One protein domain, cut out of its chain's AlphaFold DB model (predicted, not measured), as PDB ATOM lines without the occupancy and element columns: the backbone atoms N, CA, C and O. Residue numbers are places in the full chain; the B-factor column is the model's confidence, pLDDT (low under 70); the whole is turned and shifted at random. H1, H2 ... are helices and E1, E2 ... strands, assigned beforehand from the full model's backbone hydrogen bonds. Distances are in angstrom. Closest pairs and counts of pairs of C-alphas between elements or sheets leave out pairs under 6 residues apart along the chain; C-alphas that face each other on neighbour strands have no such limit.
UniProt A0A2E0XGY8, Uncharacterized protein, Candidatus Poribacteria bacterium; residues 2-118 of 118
ATOM      1  N   CYS A   2     -34.578   6.097 -33.363       58.28
ATOM      2  CA  CYS A   2     -35.579   7.005 -33.924       58.28
ATOM      3  C   CYS A   2     -34.912   8.342 -34.279       58.28
ATOM      4  O   CYS A   2     -34.372   9.002 -33.397       58.28
ATOM      5  N   ASN A   3     -34.950   8.739 -35.552       72.69
ATOM      6  CA  ASN A   3     -34.231   9.922 -36.054       72.69
ATOM      7  C   ASN A   3     -34.937  11.257 -35.754       72.69
ATOM      8  O   ASN A   3     -34.407  12.321 -36.062       72.69
ATOM      9  N   LYS A   4     -36.135  11.217 -35.162       90.56
ATOM     10  CA  LYS A   4     -36.969  12.394 -34.915       90.56
ATOM     11  C   LYS A   4     -37.156  12.605 -33.418       90.56
ATOM     12  O   LYS A   4     -37.989  11.960 -32.786       90.56
ATOM     13  N   LEU A   5     -36.378  13.514 -32.845       92.75
ATOM     14  CA  LEU A   5     -36.437  13.844 -31.421       92.75
ATOM     15  C   LEU A   5     -37.454  14.955 -31.162       92.75
ATOM     16  O   LEU A   5     -37.606  15.861 -31.982       92.75
ATOM     17  N   SER A   6     -38.135  14.887 -30.016       95.50
ATOM     18  CA  SER A   6     -38.930  16.007 -29.499       95.50
ATOM     19  C   SER A   6     -38.013  17.158 -29.089       95.50
ATOM     20  O   SER A   6     -36.904  16.933 -28.606       95.50
ATOM     21  N   LEU A   7     -38.482  18.395 -29.248       96.69
ATOM     22  CA  LEU A   7     -37.702  19.599 -28.966       96.69
ATOM     23  C   LEU A   7     -38.423  20.475 -27.942       96.69
ATOM     24  O   LEU A   7     -39.632  20.682 -28.020       96.69
ATOM     25  N   LYS A   8     -37.660  21.050 -27.014       96.94
ATOM     26  CA  LYS A   8     -38.106  22.142 -26.144       96.94
ATOM     27  C   LYS A   8     -37.294  23.376 -26.504       96.94
ATOM     28  O   LYS A   8     -36.113  23.457 -26.182       96.94
ATOM     29  N   VAL A   9     -37.921  24.329 -27.185       95.88
ATOM     30  CA  VAL A   9     -37.247  25.540 -27.664       95.88
ATOM     31  C   VAL A   9     -37.511  26.666 -26.681       95.88
ATOM     32  O   VAL A   9     -38.665  27.019 -26.447       95.88
ATOM     33  N   LYS A  10     -36.445  27.227 -26.106       96.00
ATOM     34  CA  LYS A  10     -36.491  28.374 -25.192       96.00
ATOM     35  C   LYS A  10     -36.064  29.636 -25.948       96.00
ATOM     36  O   LYS A  10     -35.011  29.647 -26.571       96.00
ATOM     37  N   PHE A  11     -36.873  30.688 -25.882       94.44
ATOM     38  CA  PHE A  11     -36.608  31.971 -26.542       94.44
ATOM     39  C   PHE A  11     -35.846  32.954 -25.661       94.44
ATOM     40  O   PHE A  11     -35.165  33.828 -26.189       94.44
ATOM     41  N   ASN A  12     -35.974  32.841 -24.338       92.88
ATOM     42  CA  ASN A  12     -35.225  33.680 -23.415       92.88
ATOM     43  C   ASN A  12     -33.878  33.041 -23.065       92.88
ATOM     44  O   ASN A  12     -33.810  31.891 -22.624       92.88
ATOM     45  N   THR A  13     -32.813  33.809 -23.231       90.62
ATOM     46  CA  THR A  13     -31.446  33.457 -22.831       90.62
ATOM     47  C   THR A  13     -31.003  34.377 -21.699       90.62
ATOM     48  O   THR A  13     -31.759  35.269 -21.312       90.62
ATOM     49  N   ASP A  14     -29.807  34.161 -21.163       91.56
ATOM     50  CA  ASP A  14     -29.278  34.997 -20.081       91.56
ATOM     51  C   ASP A  14     -29.065  36.444 -20.551       91.56
ATOM     52  O   ASP A  14     -29.409  37.378 -19.832       91.56
ATOM     53  N   ASP A  15     -28.653  36.629 -21.809       94.38
ATOM     54  CA  ASP A  15     -28.539  37.950 -22.447       94.38
ATOM     55  C   ASP A  15     -29.900  38.596 -22.756       94.38
ATOM     56  O   ASP A  15     -30.010  39.814 -22.898       94.38
ATOM     57  N   TYR A  16     -30.960  37.788 -22.883       93.44
ATOM     58  CA  TYR A  16     -32.297  38.241 -23.272       93.44
ATOM     59  C   TYR A  16     -33.390  37.609 -22.394       93.44
ATOM     60  O   TYR A  16     -34.247  36.866 -22.896       93.44
ATOM     61  N   PRO A  17     -33.411  37.900 -21.079       93.19
ATOM     62  CA  PRO A  17     -34.265  37.202 -20.114       93.19
ATOM     63  C   PRO A  17     -35.764  37.465 -20.330       93.19
ATOM     64  O   PRO A  17     -36.605  36.602 -20.035       93.19
ATOM     65  N   GLU A  18     -36.091  38.623 -20.910       94.31
ATOM     66  CA  GLU A  18     -37.458  39.065 -21.191       94.31
ATOM     67  C   GLU A  18     -37.987  38.648 -22.564       94.31
ATOM     68  O   GLU A  18     -39.169  38.855 -22.859       94.31
ATOM     69  N   ARG A  19     -37.152  38.026 -23.409       96.06
ATOM     70  CA  ARG A  19     -37.548  37.658 -24.769       96.06
ATOM     71  C   ARG A  19     -38.681  36.638 -24.752       96.06
ATOM     72  O   ARG A  19     -38.625  35.603 -24.084       96.06
ATOM     73  N   LYS A  20     -39.727  36.944 -25.517       94.56
ATOM     74  CA  LYS A  20     -40.937  36.131 -25.647       94.56
ATOM     75  C   LYS A  20     -41.315  36.004 -27.118       94.56
ATOM     76  O   LYS A  20     -41.085  36.913 -27.910       94.56
ATOM     77  N   PHE A  21     -41.935  34.889 -27.461       93.38
ATOM     78  CA  PHE A  21     -42.567  34.623 -28.743       93.38
ATOM     79  C   PHE A  21     -44.065  34.461 -28.488       93.38
ATOM     80  O   PHE A  21     -44.467  33.548 -27.770       93.38
ATOM     81  N   PHE A  22     -44.881  35.398 -28.980       93.06
ATOM     82  CA  PHE A  22     -46.324  35.462 -28.686       93.06
ATOM     83  C   PHE A  22     -46.652  35.334 -27.180       93.06
ATOM     84  O   PHE A  22     -47.541  34.591 -26.776       93.06
ATOM     85  N   GLY A  23     -45.881  36.020 -26.326       92.50
ATOM     86  CA  GLY A  23     -46.036  35.982 -24.860       92.50
ATOM     87  C   GLY A  23     -45.410  34.759 -24.163       92.50
ATOM     88  O   GLY A  23     -45.270  34.749 -22.936       92.50
ATOM     89  N   LEU A  24     -44.947  33.762 -24.921       94.31
ATOM     90  CA  LEU A  24     -44.356  32.520 -24.420       94.31
ATOM     91  C   LEU A  24     -42.818  32.576 -24.430       94.31
ATOM     92  O   LEU A  24     -42.201  33.219 -25.266       94.31
ATOM     93  N   LYS A  25     -42.170  31.900 -23.478       95.38
ATOM     94  CA  LYS A  25     -40.699  31.825 -23.309       95.38
ATOM     95  C   LYS A  25     -40.209  30.492 -23.845       95.38
ATOM     96  O   LYS A  25     -39.028  30.361 -24.138       95.38
ATOM     97  N   LYS A  26     -41.104  29.510 -23.946       96.12
ATOM     98  CA  LYS A  26     -40.820  28.171 -24.432       96.12
ATOM     99  C   LYS A  26     -41.962  27.676 -25.302       96.12
ATOM    100  O   LYS A  26     -43.116  28.021 -25.052       96.12
ATOM    101  N   LEU A  27     -41.614  26.849 -26.274       96.69
ATOM    102  CA  LEU A  27     -42.540  26.023 -27.036       96.69
ATOM    103  C   LEU A  27     -42.046  24.583 -27.033       96.69
ATOM    104  O   LEU A  27     -40.835  24.329 -27.027       96.69
ATOM    105  N   LEU A  28     -42.996  23.657 -27.052       97.81
ATOM    106  CA  LEU A  28     -42.739  22.232 -27.133       97.81
ATOM    107  C   LEU A  28     -43.096  21.728 -28.522       97.81
ATOM    108  O   LEU A  28     -44.164  22.031 -29.039       97.81
ATOM    109  N   PHE A  29     -42.204  20.947 -29.113       97.75
ATOM    110  CA  PHE A  29     -42.419  20.275 -30.384       97.75
ATOM    111  C   PHE A  29     -42.326  18.778 -30.124       97.75
ATOM    112  O   PHE A  29     -41.231  18.220 -30.032       97.75
ATOM    113  N   HIS A  30     -43.469  18.121 -29.976       96.94
ATOM    114  CA  HIS A  30     -43.525  16.688 -29.727       96.94
ATOM    115  C   HIS A  30     -43.464  15.914 -31.041       96.94
ATOM    116  O   HIS A  30     -44.187  16.208 -31.998       96.94
ATOM    117  N   SER A  31     -42.560  14.935 -31.106       95.62
ATOM    118  CA  SER A  31     -42.306  14.159 -32.321       95.62
ATOM    119  C   SER A  31     -43.447  13.208 -32.681       95.62
ATOM    120  O   SER A  31     -43.570  12.843 -33.848       95.62
ATOM    121  N   MET A  32     -44.279  12.823 -31.705       94.81
ATOM    122  CA  MET A  32     -45.409  11.898 -31.877       94.81
ATOM    123  C   MET A  32     -45.008  10.542 -32.487       94.81
ATOM    124  O   MET A  32     -45.809   9.901 -33.156       94.81
ATOM    125  N   ASN A  33     -43.770  10.082 -32.264       92.31
ATOM    126  CA  ASN A  33     -43.227   8.891 -32.939       92.31
ATOM    127  C   ASN A  33     -44.037   7.605 -32.704       92.31
ATOM    128  O   ASN A  33     -44.059   6.739 -33.570       92.31
ATOM    129  N   ASN A  34     -44.701   7.499 -31.550       90.44
ATOM    130  CA  ASN A  34     -45.507   6.334 -31.168       90.44
ATOM    131  C   ASN A  34     -47.011   6.527 -31.448       90.44
ATOM    132  O   ASN A  34     -47.830   5.700 -31.050       90.44
ATOM    133  N   ASP A  35     -47.398   7.620 -32.110       93.94
ATOM    134  CA  ASP A  35     -48.774   7.881 -32.527       93.94
ATOM    135  C   ASP A  35     -48.884   7.835 -34.054       93.94
ATOM    136  O   ASP A  35     -48.617   8.820 -34.739       93.94
ATOM    137  N   TYR A  36     -49.351   6.706 -34.591       93.19
ATOM    138  CA  TYR A  36     -49.563   6.527 -36.033       93.19
ATOM    139  C   TYR A  36     -50.529   7.542 -36.658       93.19
ATOM    140  O   TYR A  36     -50.455   7.786 -37.858       93.19
ATOM    141  N   SER A  37     -51.439   8.122 -35.870       95.69
ATOM    142  CA  SER A  37     -52.379   9.128 -36.371       95.69
ATOM    143  C   SER A  37     -51.785  10.531 -36.408       95.69
ATOM    144  O   SER A  37     -52.311  11.383 -37.116       95.69
ATOM    145  N   LEU A  38     -50.721  10.780 -35.636       95.50
ATOM    146  CA  LEU A  38     -50.168  12.108 -35.357       95.50
ATOM    147  C   LEU A  38     -51.200  13.094 -34.773       95.50
ATOM    148  O   LEU A  38     -50.986  14.297 -34.801       95.50
ATOM    149  N   LEU A  39     -52.337  12.622 -34.260       96.38
ATOM    150  CA  LEU A  39     -53.455  13.473 -33.846       96.38
ATOM    151  C   LEU A  39     -53.835  13.316 -32.377       96.38
ATOM    152  O   LEU A  39     -54.491  14.215 -31.846       96.38
ATOM    153  N   ARG A  40     -53.451  12.220 -31.711       96.50
ATOM    154  CA  ARG A  40     -53.976  11.853 -30.384       96.50
ATOM    155  C   ARG A  40     -53.742  12.948 -29.358       96.50
ATOM    156  O   ARG A  40     -54.660  13.302 -28.632       96.50
ATOM    157  N   GLU A  41     -52.542  13.518 -29.332       94.88
ATOM    158  CA  GLU A  41     -52.206  14.569 -28.374       94.88
ATOM    159  C   GLU A  41     -53.021  15.848 -28.616       94.88
ATOM    160  O   GLU A  41     -53.665  16.368 -27.703       94.88
ATOM    161  N   ARG A  42     -53.043  16.343 -29.860       95.75
ATOM    162  CA  ARG A  42     -53.779  17.567 -30.208       95.75
ATOM    163  C   ARG A  42     -55.278  17.408 -29.954       95.75
ATOM    164  O   ARG A  42     -55.899  18.330 -29.424       95.75
ATOM    165  N   LEU A  43     -55.849  16.267 -30.344       97.06
ATOM    166  CA  LEU A  43     -57.259  15.958 -30.119       97.06
ATOM    167  C   LEU A  43     -57.562  15.804 -28.630       97.06
ATOM    168  O   LEU A  43     -58.558  16.350 -28.175       97.06
ATOM    169  N   GLY A  44     -56.688  15.146 -27.866       97.00
ATOM    170  CA  GLY A  44     -56.834  15.005 -26.418       97.00
ATOM    171  C   GLY A  44     -56.917  16.359 -25.717       97.00
ATOM    172  O   GLY A  44     -57.885  16.627 -25.011       97.00
ATOM    173  N   TYR A  45     -55.964  17.263 -25.976       97.19
ATOM    174  CA  TYR A  45     -56.023  18.615 -25.408       97.19
ATOM    175  C   TYR A  45     -57.233  19.414 -25.892       97.19
ATOM    176  O   TYR A  45     -57.758  20.229 -25.140       97.19
ATOM    177  N   TRP A  46     -57.664  19.223 -27.143       96.69
ATOM    178  CA  TRP A  46     -58.867  19.876 -27.650       96.69
ATOM    179  C   TRP A  46     -60.116  19.407 -26.898       96.69
ATOM    180  O   TRP A  46     -60.805  20.251 -26.339       96.69
ATOM    181  N   ILE A  47     -60.339  18.095 -26.781       97.69
ATOM    182  CA  ILE A  47     -61.478  17.520 -26.049       97.69
ATOM    183  C   ILE A  47     -61.493  18.001 -24.594       97.69
ATOM    184  O   ILE A  47     -62.542  18.412 -24.113       97.69
ATOM    185  N   PHE A  48     -60.344  18.019 -23.906       97.19
ATOM    186  CA  PHE A  48     -60.283  18.537 -22.535       97.19
ATOM    187  C   PHE A  48     -60.795  19.974 -22.437       97.19
ATOM    188  O   PHE A  48     -61.627  20.261 -21.577       97.19
ATOM    189  N   ARG A  49     -60.372  20.856 -23.350       96.00
ATOM    190  CA  ARG A  49     -60.849  22.244 -23.364       96.00
ATOM    191  C   ARG A  49     -62.339  22.349 -23.683       96.00
ATOM    192  O   ARG A  49     -63.016  23.143 -23.042       96.00
ATOM    193  N   GLU A  50     -62.856  21.544 -24.612       97.06
ATOM    194  CA  GLU A  50     -64.301  21.492 -24.899       97.06
ATOM    195  C   GLU A  50     -65.115  21.017 -23.683       97.06
ATOM    196  O   GLU A  50     -66.251  21.438 -23.487       97.06
ATOM    197  N   MET A  51     -64.523  20.189 -22.817       97.88
ATOM    198  CA  MET A  51     -65.116  19.754 -21.546       97.88
ATOM    199  C   MET A  51     -64.902  20.750 -20.390       97.88
ATOM    200  O   MET A  51     -65.230  20.440 -19.247       97.88
ATOM    201  N   GLY A  52     -64.330  21.929 -20.650       96.19
ATOM    202  CA  GLY A  52     -64.034  22.937 -19.627       96.19
ATOM    203  C   GLY A  52     -62.807  22.629 -18.758       96.19
ATOM    204  O   GLY A  52     -62.538  23.349 -17.798       96.19
ATOM    205  N   VAL A  53     -62.035  21.587 -19.085       96.31
ATOM    206  CA  VAL A  53     -60.764  21.276 -18.422       96.31
ATOM    207  C   VAL A  53     -59.648  22.075 -19.089       96.31
ATOM    208  O   VAL A  53     -59.395  21.952 -20.289       96.31
ATOM    209  N   MET A  54     -58.941  22.886 -18.302       95.19
ATOM    210  CA  MET A  54     -57.842  23.710 -18.806       95.19
ATOM    211  C   MET A  54     -56.713  22.826 -19.348       95.19
ATOM    212  O   MET A  54     -56.042  22.118 -18.599       95.19
ATOM    213  N   GLY A  55     -56.489  22.885 -20.660       94.94
ATOM    214  CA  GLY A  55     -55.438  22.149 -21.361       94.94
ATOM    215  C   GLY A  55     -54.610  23.068 -22.263       94.94
ATOM    216  O   GLY A  55     -55.129  24.080 -22.741       94.94
ATOM    217  N   PRO A  56     -53.332  22.743 -22.529       96.25
ATOM    218  CA  PRO A  56     -52.462  23.571 -23.359       96.25
ATOM    219  C   PRO A  56     -53.009  23.715 -24.782       96.25
ATOM    220  O   PRO A  56     -53.631  22.801 -25.338       96.25
ATOM    221  N   ARG A  57     -52.751  24.865 -25.409       95.25
ATOM    222  CA  ARG A  57     -53.018  25.046 -26.841       95.25
ATOM    223  C   ARG A  57     -52.069  24.166 -27.654       95.25
ATOM    224  O   ARG A  57     -50.894  24.030 -27.316       95.25
ATOM    225  N   SER A  58     -52.579  23.581 -28.736       96.69
ATOM    226  CA  SER A  58     -51.795  22.696 -29.600       96.69
ATOM    227  C   SER A  58     -52.190  22.822 -31.070       96.69
ATOM    228  O   SER A  58     -53.377  22.837 -31.414       96.69
ATOM    229  N   VAL A  59     -51.182  22.908 -31.938       97.00
ATOM    230  CA  VAL A  59     -51.304  22.931 -33.404       97.00
ATOM    231  C   VAL A  59     -50.243  22.028 -34.030       97.00
ATOM    232  O   VAL A  59     -49.328  21.573 -33.358       97.00
ATOM    233  N   HIS A  60     -50.348  21.764 -35.330       97.62
ATOM    234  CA  HIS A  60     -49.278  21.089 -36.064       97.62
ATOM    235  C   HIS A  60     -48.285  22.099 -36.631       97.62
ATOM    236  O   HIS A  60     -48.689  23.167 -37.091       97.62
ATOM    237  N   ALA A  61     -47.003  21.743 -36.645       97.06
ATOM    238  CA  ALA A  61     -45.948  22.552 -37.242       97.06
ATOM    239  C   ALA A  61     -44.957  21.678 -38.017       97.06
ATOM    240  O   ALA A  61     -44.566  20.609 -37.554       97.06
ATOM    241  N   ILE A  62     -44.514  22.146 -39.184       97.12
ATOM    242  CA  ILE A  62     -43.367  21.554 -39.880       97.12
ATOM    243  C   ILE A  62     -42.108  22.225 -39.341       97.12
ATOM    244  O   ILE A  62     -41.954  23.441 -39.453       97.12
ATOM    245  N   VAL A  63     -41.205  21.432 -38.769       96.38
ATOM    246  CA  VAL A  63     -39.936  21.924 -38.231       96.38
ATOM    247  C   VAL A  63     -38.842  21.730 -39.271       96.38
ATOM    248  O   VAL A  63     -38.660  20.631 -39.803       96.38
ATOM    249  N   LYS A  64     -38.102  22.808 -39.542       96.38
ATOM    250  CA  LYS A  64     -36.882  22.791 -40.349       96.38
ATOM    251  C   LYS A  64     -35.695  23.200 -39.485       96.38
ATOM    252  O   LYS A  64     -35.782  24.200 -38.777       96.38
ATOM    253  N   ILE A  65     -34.604  22.447 -39.557       95.06
ATOM    254  CA  ILE A  65     -33.363  22.709 -38.821       95.06
ATOM    255  C   ILE A  65     -32.267  22.911 -39.863       95.06
ATOM    256  O   ILE A  65     -32.054  22.043 -40.700       95.06
ATOM    257  N   ASN A  66     -31.611  24.075 -39.851       95.88
ATOM    258  CA  ASN A  66     -30.559  24.432 -40.814       95.88
ATOM    259  C   ASN A  66     -30.967  24.251 -42.292       95.88
ATOM    260  O   ASN A  66     -30.154  23.893 -43.135       95.88
ATOM    261  N   GLY A  67     -32.242  24.500 -42.609       96.00
ATOM    262  CA  GLY A  67     -32.796  24.359 -43.962       96.00
ATOM    263  C   GLY A  67     -33.374  22.977 -44.281       96.00
ATOM    264  O   GLY A  67     -34.206  22.873 -45.182       96.00
ATOM    265  N   GLU A  68     -33.041  21.944 -43.507       95.69
ATOM    266  CA  GLU A  68     -33.524  20.577 -43.720       95.69
ATOM    267  C   GLU A  68     -34.819  20.301 -42.953       95.69
ATOM    268  O   GLU A  68     -34.999  20.733 -41.812       95.69
ATOM    269  N   VAL A  69     -35.755  19.578 -43.576       95.88
ATOM    270  CA  VAL A  69     -37.026  19.210 -42.939       95.88
ATOM    271  C   VAL A  69     -36.776  18.115 -41.910       95.88
ATOM    272  O   VAL A  69     -36.473  16.981 -42.261       95.88
ATOM    273  N   SER A  70     -36.977  18.447 -40.636       95.12
ATOM    274  CA  SER A  70     -36.922  17.479 -39.539       95.12
ATOM    275  C   SER A  70     -38.214  16.655 -39.450       95.12
ATOM    276  O   SER A  70     -38.178  15.458 -39.174       95.12
ATOM    277  N   GLY A  71     -39.369  17.275 -39.729       94.94
ATOM    278  CA  GLY A  71     -40.654  16.579 -39.853       94.94
ATOM    279  C   GLY A  71     -41.859  17.390 -39.372       94.94
ATOM    280  O   GLY A  71     -41.752  18.583 -39.092       94.94
ATOM    281  N   LEU A  72     -43.013  16.722 -39.275       96.31
ATOM    282  CA  LEU A  72     -44.264  17.268 -38.730       96.31
ATOM    283  C   LEU A  72     -44.350  17.027 -37.219       96.31
ATOM    284  O   LEU A  72     -44.301  15.884 -36.787       96.31
ATOM    285  N   TYR A  73     -44.524  18.064 -36.416       97.75
ATOM    286  CA  TYR A  73     -44.569  17.997 -34.955       97.75
ATOM    287  C   TYR A  73     -45.908  18.502 -34.418       97.75
ATOM    288  O   TYR A  73     -46.539  19.361 -35.039       97.75
ATOM    289  N   ALA A  74     -46.300  18.027 -33.234       97.81
ATOM    290  CA  ALA A  74     -47.289  18.723 -32.420       97.81
ATOM    291  C   ALA A  74     -46.579  19.872 -31.701       97.81
ATOM    292  O   ALA A  74     -45.710  19.655 -30.857       97.81
ATOM    293  N   LEU A  75     -46.930  21.097 -32.075       97.94
ATOM    294  CA  LEU A  75     -46.526  22.311 -31.390       97.94
ATOM    295  C   LEU A  75     -47.475  22.546 -30.217       97.94
ATOM    296  O   LEU A  75     -48.642  22.876 -30.425       97.94
ATOM    297  N   VAL A  76     -46.959  22.393 -29.003       97.69
ATOM    298  CA  VAL A  76     -47.715  22.467 -27.754       97.69
ATOM    299  C   VAL A  76     -47.210  23.634 -26.905       97.69
ATOM    300  O   VAL A  76     -46.007  23.896 -26.794       97.69
ATOM    301  N   GLU A  77     -48.152  24.358 -26.311       97.12
ATOM    302  CA  GLU A  77     -47.885  25.369 -25.293       97.12
ATOM    303  C   GLU A  77     -47.251  24.739 -24.041       97.12
ATOM    304  O   GLU A  77     -47.743  23.745 -23.514       97.12
ATOM    305  N   GLU A  78     -46.164  25.328 -23.537       96.25
ATOM    306  CA  GLU A  78     -45.585  24.910 -22.256       96.25
ATOM    307  C   GLU A  78     -46.557  25.260 -21.118       96.25
ATOM    308  O   GLU A  78     -46.907  26.426 -20.923       96.25
ATOM    309  N   VAL A  79     -46.934  24.254 -20.330       95.38
ATOM    310  CA  VAL A  79     -47.689  24.439 -19.086       95.38
ATOM    311  C   VAL A  79     -46.737  24.994 -18.025       95.38
ATOM    312  O   VAL A  79     -45.949  24.260 -17.430       95.38
ATOM    313  N   ASP A  80     -46.772  26.310 -17.831       94.88
ATOM    314  CA  ASP A  80     -46.002  27.026 -16.814       94.88
ATOM    315  C   ASP A  80     -46.818  28.143 -16.145       94.88
ATOM    316  O   ASP A  80     -48.022  28.263 -16.361       94.88
ATOM    317  N   GLY A  81     -46.169  28.997 -15.349       94.81
ATOM    318  CA  GLY A  81     -46.849  30.085 -14.638       94.81
ATOM    319  C   GLY A  81     -47.649  31.052 -15.527       94.81
ATOM    320  O   GLY A  81     -48.504  31.780 -15.037       94.81
ATOM    321  N   ARG A  82     -47.397  31.120 -16.840       93.25
ATOM    322  CA  ARG A  82     -48.220  31.944 -17.748       93.25
ATOM    323  C   ARG A  82     -49.449  31.208 -18.216       93.25
ATOM    324  O   ARG A  82     -50.485  31.844 -18.373       93.25
ATOM    325  N   PHE A  83     -49.329  29.898 -18.417       95.75
ATOM    326  CA  PHE A  83     -50.489  29.058 -18.649       95.75
ATOM    327  C   PHE A  83     -51.447  29.194 -17.464       95.75
ATOM    328  O   PHE A  83     -52.621  29.490 -17.672       95.75
ATOM    329  N   THR A  84     -50.945  29.097 -16.228       96.56
ATOM    330  CA  THR A  84     -51.796  29.226 -15.037       96.56
ATOM    331  C   THR A  84     -52.405  30.623 -14.906       96.56
ATOM    332  O   THR A  84     -53.613  30.737 -14.738       96.56
ATOM    333  N   ARG A  85     -51.623  31.696 -15.090       94.88
ATOM    334  CA  ARG A  85     -52.145  33.081 -15.075       94.88
ATOM    335  C   ARG A  85     -53.160  33.397 -16.175       94.88
ATOM    336  O   ARG A  85     -53.926  34.336 -16.023       94.88
ATOM    337  N   THR A  86     -53.141  32.663 -17.285       93.69
ATOM    338  CA  THR A  86     -54.099  32.872 -18.384       93.69
ATOM    339  C   THR A  86     -55.402  32.108 -18.158       93.69
ATOM    340  O   THR A  86     -56.451  32.563 -18.596       93.69
ATOM    341  N   ASN A  87     -55.342  30.945 -17.506       94.12
ATOM    342  CA  ASN A  87     -56.461  30.001 -17.451       94.12
ATOM    343  C   ASN A  87     -57.162  29.931 -16.084       94.12
ATOM    344  O   ASN A  87     -58.221  29.319 -15.989       94.12
ATOM    345  N   PHE A  88     -56.600  30.527 -15.029       94.12
ATOM    346  CA  PHE A  88     -57.169  30.484 -13.680       94.12
ATOM    347  C   PHE A  88     -57.206  31.881 -13.059       94.12
ATOM    348  O   PHE A  88     -56.264  32.656 -13.222       94.12
ATOM    349  N   GLU A  89     -58.260  32.175 -12.292       92.31
ATOM    350  CA  GLU A  89     -58.425  33.460 -11.591       92.31
ATOM    351  C   GLU A  89     -57.271  33.737 -10.614       92.31
ATOM    352  O   GLU A  89     -56.758  34.852 -10.556       92.31
ATOM    353  N   ASN A  90     -56.805  32.705  -9.898       91.56
ATOM    354  CA  ASN A  90     -55.631  32.763  -9.023       91.56
ATOM    355  C   ASN A  90     -54.480  31.905  -9.580       91.56
ATOM    356  O   ASN A  90     -54.164  30.826  -9.075       91.56
ATOM    357  N   GLY A  91     -53.873  32.367 -10.674       92.25
ATOM    358  CA  GLY A  91     -52.844  31.630 -11.416       92.25
ATOM    359  C   GLY A  91     -51.411  31.721 -10.871       92.25
ATOM    360  O   GLY A  91     -50.491  31.270 -11.555       92.25
ATOM    361  N   GLU A  92     -51.190  32.314  -9.696       95.62
ATOM    362  CA  GLU A  92     -49.852  32.508  -9.101       95.62
ATOM    363  C   GLU A  92     -49.443  31.415  -8.104       95.62
ATOM    364  O   GLU A  92     -48.338  31.447  -7.564       95.62
ATOM    365  N   GLY A  93     -50.316  30.433  -7.876       92.56
ATOM    366  CA  GLY A  93     -50.027  29.286  -7.024       92.56
ATOM    367  C   GLY A  93     -48.942  28.352  -7.575       92.56
ATOM    368  O   GLY A  93     -48.393  28.526  -8.666       92.56
ATOM    369  N   ASN A  94     -48.655  27.305  -6.803       93.88
ATOM    370  CA  ASN A  94     -47.669  26.301  -7.183       93.88
ATOM    371  C   ASN A  94     -48.187  25.414  -8.321       93.88
ATOM    372  O   ASN A  94     -49.291  24.876  -8.262       93.88
ATOM    373  N   LEU A  95     -47.341  25.211  -9.330       93.06
ATOM    374  CA  LEU A  95     -47.576  24.275 -10.422       93.06
ATOM    375  C   LEU A  95     -46.702  23.038 -10.223       93.06
ATOM    376  O   LEU A  95     -45.474  23.132 -10.219       93.06
ATOM    377  N   TYR A  96     -47.338  21.875 -10.117       90.75
ATOM    378  CA  TYR A  96     -46.662  20.589  -9.986       90.75
ATOM    379  C   TYR A  96     -46.865  19.766 -11.254       90.75
ATOM    380  O   TYR A  96     -47.942  19.771 -11.849       90.75
ATOM    381  N   LYS A  97     -45.828  19.036 -11.661       86.19
ATOM    382  CA  LYS A  97     -45.916  18.056 -12.740       86.19
ATOM    383  C   LYS A  97     -45.942  16.666 -12.117       86.19
ATOM    384  O   LYS A  97     -45.026  16.327 -11.374       86.19
ATOM    385  N   GLY A  98     -46.965  15.879 -12.439       80.31
ATOM    386  CA  GLY A  98     -47.007  14.470 -12.059       80.31
ATOM    387  C   GLY A  98     -45.797  13.728 -12.625       80.31
ATOM    388  O   GLY A  98     -45.472  13.870 -13.808       80.31
ATOM    389  N   ILE A  99     -45.123  12.969 -11.770       73.25
ATOM    390  CA  ILE A  99     -44.124  11.983 -12.178       73.25
ATOM    391  C   ILE A  99     -44.864  10.756 -12.716       73.25
ATOM    392  O   ILE A  99     -45.843  10.323 -12.124       73.25
ATOM    393  N   MET A 100     -44.442  10.255 -13.874       67.94
ATOM    394  CA  MET A 100     -44.933   9.018 -14.484       67.94
ATOM    395  C   MET A 100     -43.798   8.400 -15.319       67.94
ATOM    396  O   MET A 100     -43.075   9.160 -15.977       67.94
ATOM    397  N   PRO A 101     -43.677   7.063 -15.370       69.31
ATOM    398  CA  PRO A 101     -44.479   6.090 -14.622       69.31
ATOM    399  C   PRO A 101     -44.151   6.101 -13.113       69.31
ATOM    400  O   PRO A 101     -43.052   6.476 -12.712       69.31
ATOM    401  N   THR A 102     -45.121   5.723 -12.283       71.31
ATOM    402  CA  THR A 102     -44.961   5.480 -10.836       71.31
ATOM    403  C   THR A 102     -45.358   4.048 -10.520       71.31
ATOM    404  O   THR A 102     -46.161   3.460 -11.249       71.31
ATOM    405  N   ASP A 103     -44.821   3.491  -9.437       75.38
ATOM    406  CA  ASP A 103     -45.248   2.182  -8.951       75.38
ATOM    407  C   ASP A 103     -46.718   2.194  -8.474       75.38
ATOM    408  O   ASP A 103     -47.390   3.232  -8.442       75.38
ATOM    409  N   GLN A 104     -47.243   1.027  -8.081       71.75
ATOM    410  CA  GLN A 104     -48.612   0.915  -7.554       71.75
ATOM    411  C   GLN A 104     -48.837   1.715  -6.253       71.75
ATOM    412  O   GLN A 104     -49.983   1.937  -5.868       71.75
ATOM    413  N   GLY A 105     -47.765   2.147  -5.583       75.38
ATOM    414  CA  GLY A 105     -47.781   2.988  -4.389       75.38
ATOM    415  C   GLY A 105     -47.614   4.484  -4.673       75.38
ATOM    416  O   GLY A 105     -47.489   5.255  -3.723       75.38
ATOM    417  N   ASN A 106     -47.627   4.907  -5.944       69.19
ATOM    418  CA  ASN A 106     -47.398   6.289  -6.379       69.19
ATOM    419  C   ASN A 106     -45.988   6.822  -6.043       69.19
ATOM    420  O   ASN A 106     -45.775   8.036  -5.986       69.19
ATOM    421  N   ASN A 107     -45.016   5.930  -5.838       79.31
ATOM    422  CA  ASN A 107     -43.614   6.308  -5.725       79.31
ATOM    423  C   ASN A 107     -42.989   6.395  -7.124       79.31
ATOM    424  O   ASN A 107     -43.328   5.598  -8.008       79.31
ATOM    425  N   PRO A 108     -42.062   7.341  -7.354       73.31
ATOM    426  CA  PRO A 108     -41.231   7.300  -8.548       73.31
ATOM    427  C   PRO A 108     -40.443   5.990  -8.571       73.31
ATOM    428  O   PRO A 108     -39.851   5.611  -7.558       73.31
ATOM    429  N   TYR A 109     -40.400   5.332  -9.731       74.50
ATOM    430  CA  TYR A 109     -39.460   4.235  -9.949       74.50
ATOM    431  C   TYR A 109     -38.027   4.719  -9.714       74.50
ATOM    432  O   TYR A 109     -37.714   5.899  -9.908       74.50
ATOM    433  N   SER A 110     -37.148   3.814  -9.294       74.75
ATOM    434  CA  SER A 110     -35.721   4.126  -9.236       74.75
ATOM    435  C   SER A 110     -35.172   4.405 -10.643       74.75
ATOM    436  O   SER A 110     -35.719   3.936 -11.643       74.75
ATOM    437  N   GLU A 111     -34.078   5.170 -10.742       69.19
ATOM    438  CA  GLU A 111     -33.450   5.544 -12.026       69.19
ATOM    439  C   GLU A 111     -33.181   4.316 -12.928       69.19
ATOM    440  O   GLU A 111     -33.333   4.380 -14.150       69.19
ATOM    441  N   ASP A 112     -32.837   3.174 -12.321       74.00
ATOM    442  CA  ASP A 112     -32.547   1.913 -13.009       74.00
ATOM    443  C   ASP A 112     -33.802   1.210 -13.554       74.00
ATOM    444  O   ASP A 112     -33.747   0.563 -14.604       74.00
ATOM    445  N   GLU A 113     -34.945   1.363 -12.885       69.62
ATOM    446  CA  GLU A 113     -36.217   0.743 -13.267       69.62
ATOM    447  C   GLU A 113     -36.906   1.477 -14.422       69.62
ATOM    448  O   GLU A 113     -37.582   0.837 -15.227       69.62
ATOM    449  N   TYR A 114     -36.674   2.785 -14.597       65.69
ATOM    450  CA  TYR A 114     -37.258   3.550 -15.711       65.69
ATOM    451  C   TYR A 114     -36.955   2.955 -17.092       65.69
ATOM    452  O   TYR A 114     -37.749   3.124 -18.017       65.69
ATOM    453  N   ARG A 115     -35.830   2.242 -17.248       58.84
ATOM    454  CA  ARG A 115     -35.455   1.594 -18.516       58.84
ATOM    455  C   ARG A 115     -36.349   0.410 -18.896       58.84
ATOM    456  O   ARG A 115     -36.313   0.011 -20.055       58.84
ATOM    457  N   TYR A 116     -37.100  -0.150 -17.948       59.12
ATOM    458  CA  TYR A 116     -37.890  -1.373 -18.130       59.12
ATOM    459  C   TYR A 116     -39.410  -1.148 -18.076       59.12
ATOM    460  O   TYR A 116     -40.164  -2.090 -18.310       59.12
ATOM    461  N   VAL A 117     -39.866   0.070 -17.759       58.72
ATOM    462  CA  VAL A 117     -41.299   0.417 -17.623       58.72
ATOM    463  C   VAL A 117     -41.832   1.198 -18.842       58.72
ATOM    464  O   VAL A 117     -43.039   1.408 -18.965       58.72
ATOM    465  N   LEU A 118     -40.952   1.611 -19.764       49.34
ATOM    466  CA  LEU A 118     -41.280   2.257 -21.046       49.34
ATOM    467  C   LEU A 118     -41.054   1.302 -22.222       49.34
ATOM    468  O   LEU A 118     -41.799   1.443 -23.219       49.34
TER     469      LEU A 118
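What this domain is: This is residues 2 to 118 of the 118 residues of an uncharacterized protein of Candidatus Poribacteria bacterium (UniProt A0A2E0XGY8). A strongly twisted wall of four antiparallel strands has one helix, H1, over one face, running along edge strand E3. Beyond the end of E4 comes the short helix H2, and from there a long unnamed stretch, residues 88 to 113, leads away to the small helix H3, well away from the sheet. The 117 printed residues have three named helices and four named strands, in the order E1 E2 H1 E3 E4 H2 H3, and the sheet order is E1 - E2 - E4 - E3. The class is mixed, helices and strands, with under half of the residues in named elements. The whole is only just loose, close to compact, with a radius of gyration of the C-alphas of 16.6 A and spans of 42 by 41 by 36 A.

How they stand to each other: E1, residues 7 to 10, and E2, residues 26 to 30, form a hairpin at 173 degrees; N 9 and O 27 are 2.9 A apart, within hydrogen-bond range. E2 is also the antiparallel neighbour of E4, residues 68 to 77, at 115 degrees, with N 30 and O 74 at 2.9 A. E4 and E3, residues 58 to 65, form a second hairpin at 150 degrees, with N 61 and O 73 at 2.9 A. E3 bends by 51 degrees at residue 62 and E4 by 67 degrees at residue 72. H1, residues 40 to 50, is on the sheet at a height over the sheet of 9.6 A, in two layers, a sheet with a helix on one face. It lies over E3 and along it, at 4 degrees on the local plane; with 2 C-alphas falling on E4, it is only just not over that strand. The closest C-alphas of H1 and E3 are those of Arg 42 and Ser 58, 5.5 A apart. E2, H1 and E3 make a split strand-helix-strand unit, two strands of one sheet that are not neighbours, with a helix between them along the chain and E4 between them in the sheet, and its crossover is right-handed. H2, residues 81 to 87, and H3, residues 114 to 117, are not on the sheet, and they are apart from each other. Every O i to N i+4 pair is within hydrogen-bond range in H1 and H2; H3 is too short for such a pair, and its one O i to N i+3 pair is not within range.

Where its parts are: E1 begins at C-alpha 7, (-37.702, 19.599, -28.966). H1 measures 15.2 A from first to last C-alpha, E3 20.6 A and E4 23.8 A. E4 ends at C-alpha 77, (-47.885, 25.369, -25.293), and H3 at C-alpha 117, (-41.299, 0.417, -17.623).

The domain as a whole: The two C-alphas farthest apart are those of Gly 67 and Gly 105, 47.4 A. The printed part has no cut. The links E1 to E2 and H2 to H3 are long, with 15 and 26 residues. The mean pLDDT of the printed part is 90.0; it is under 70 at residue 2, residues 100 to 101, residue 106, residue 111 and residues 113 to 118.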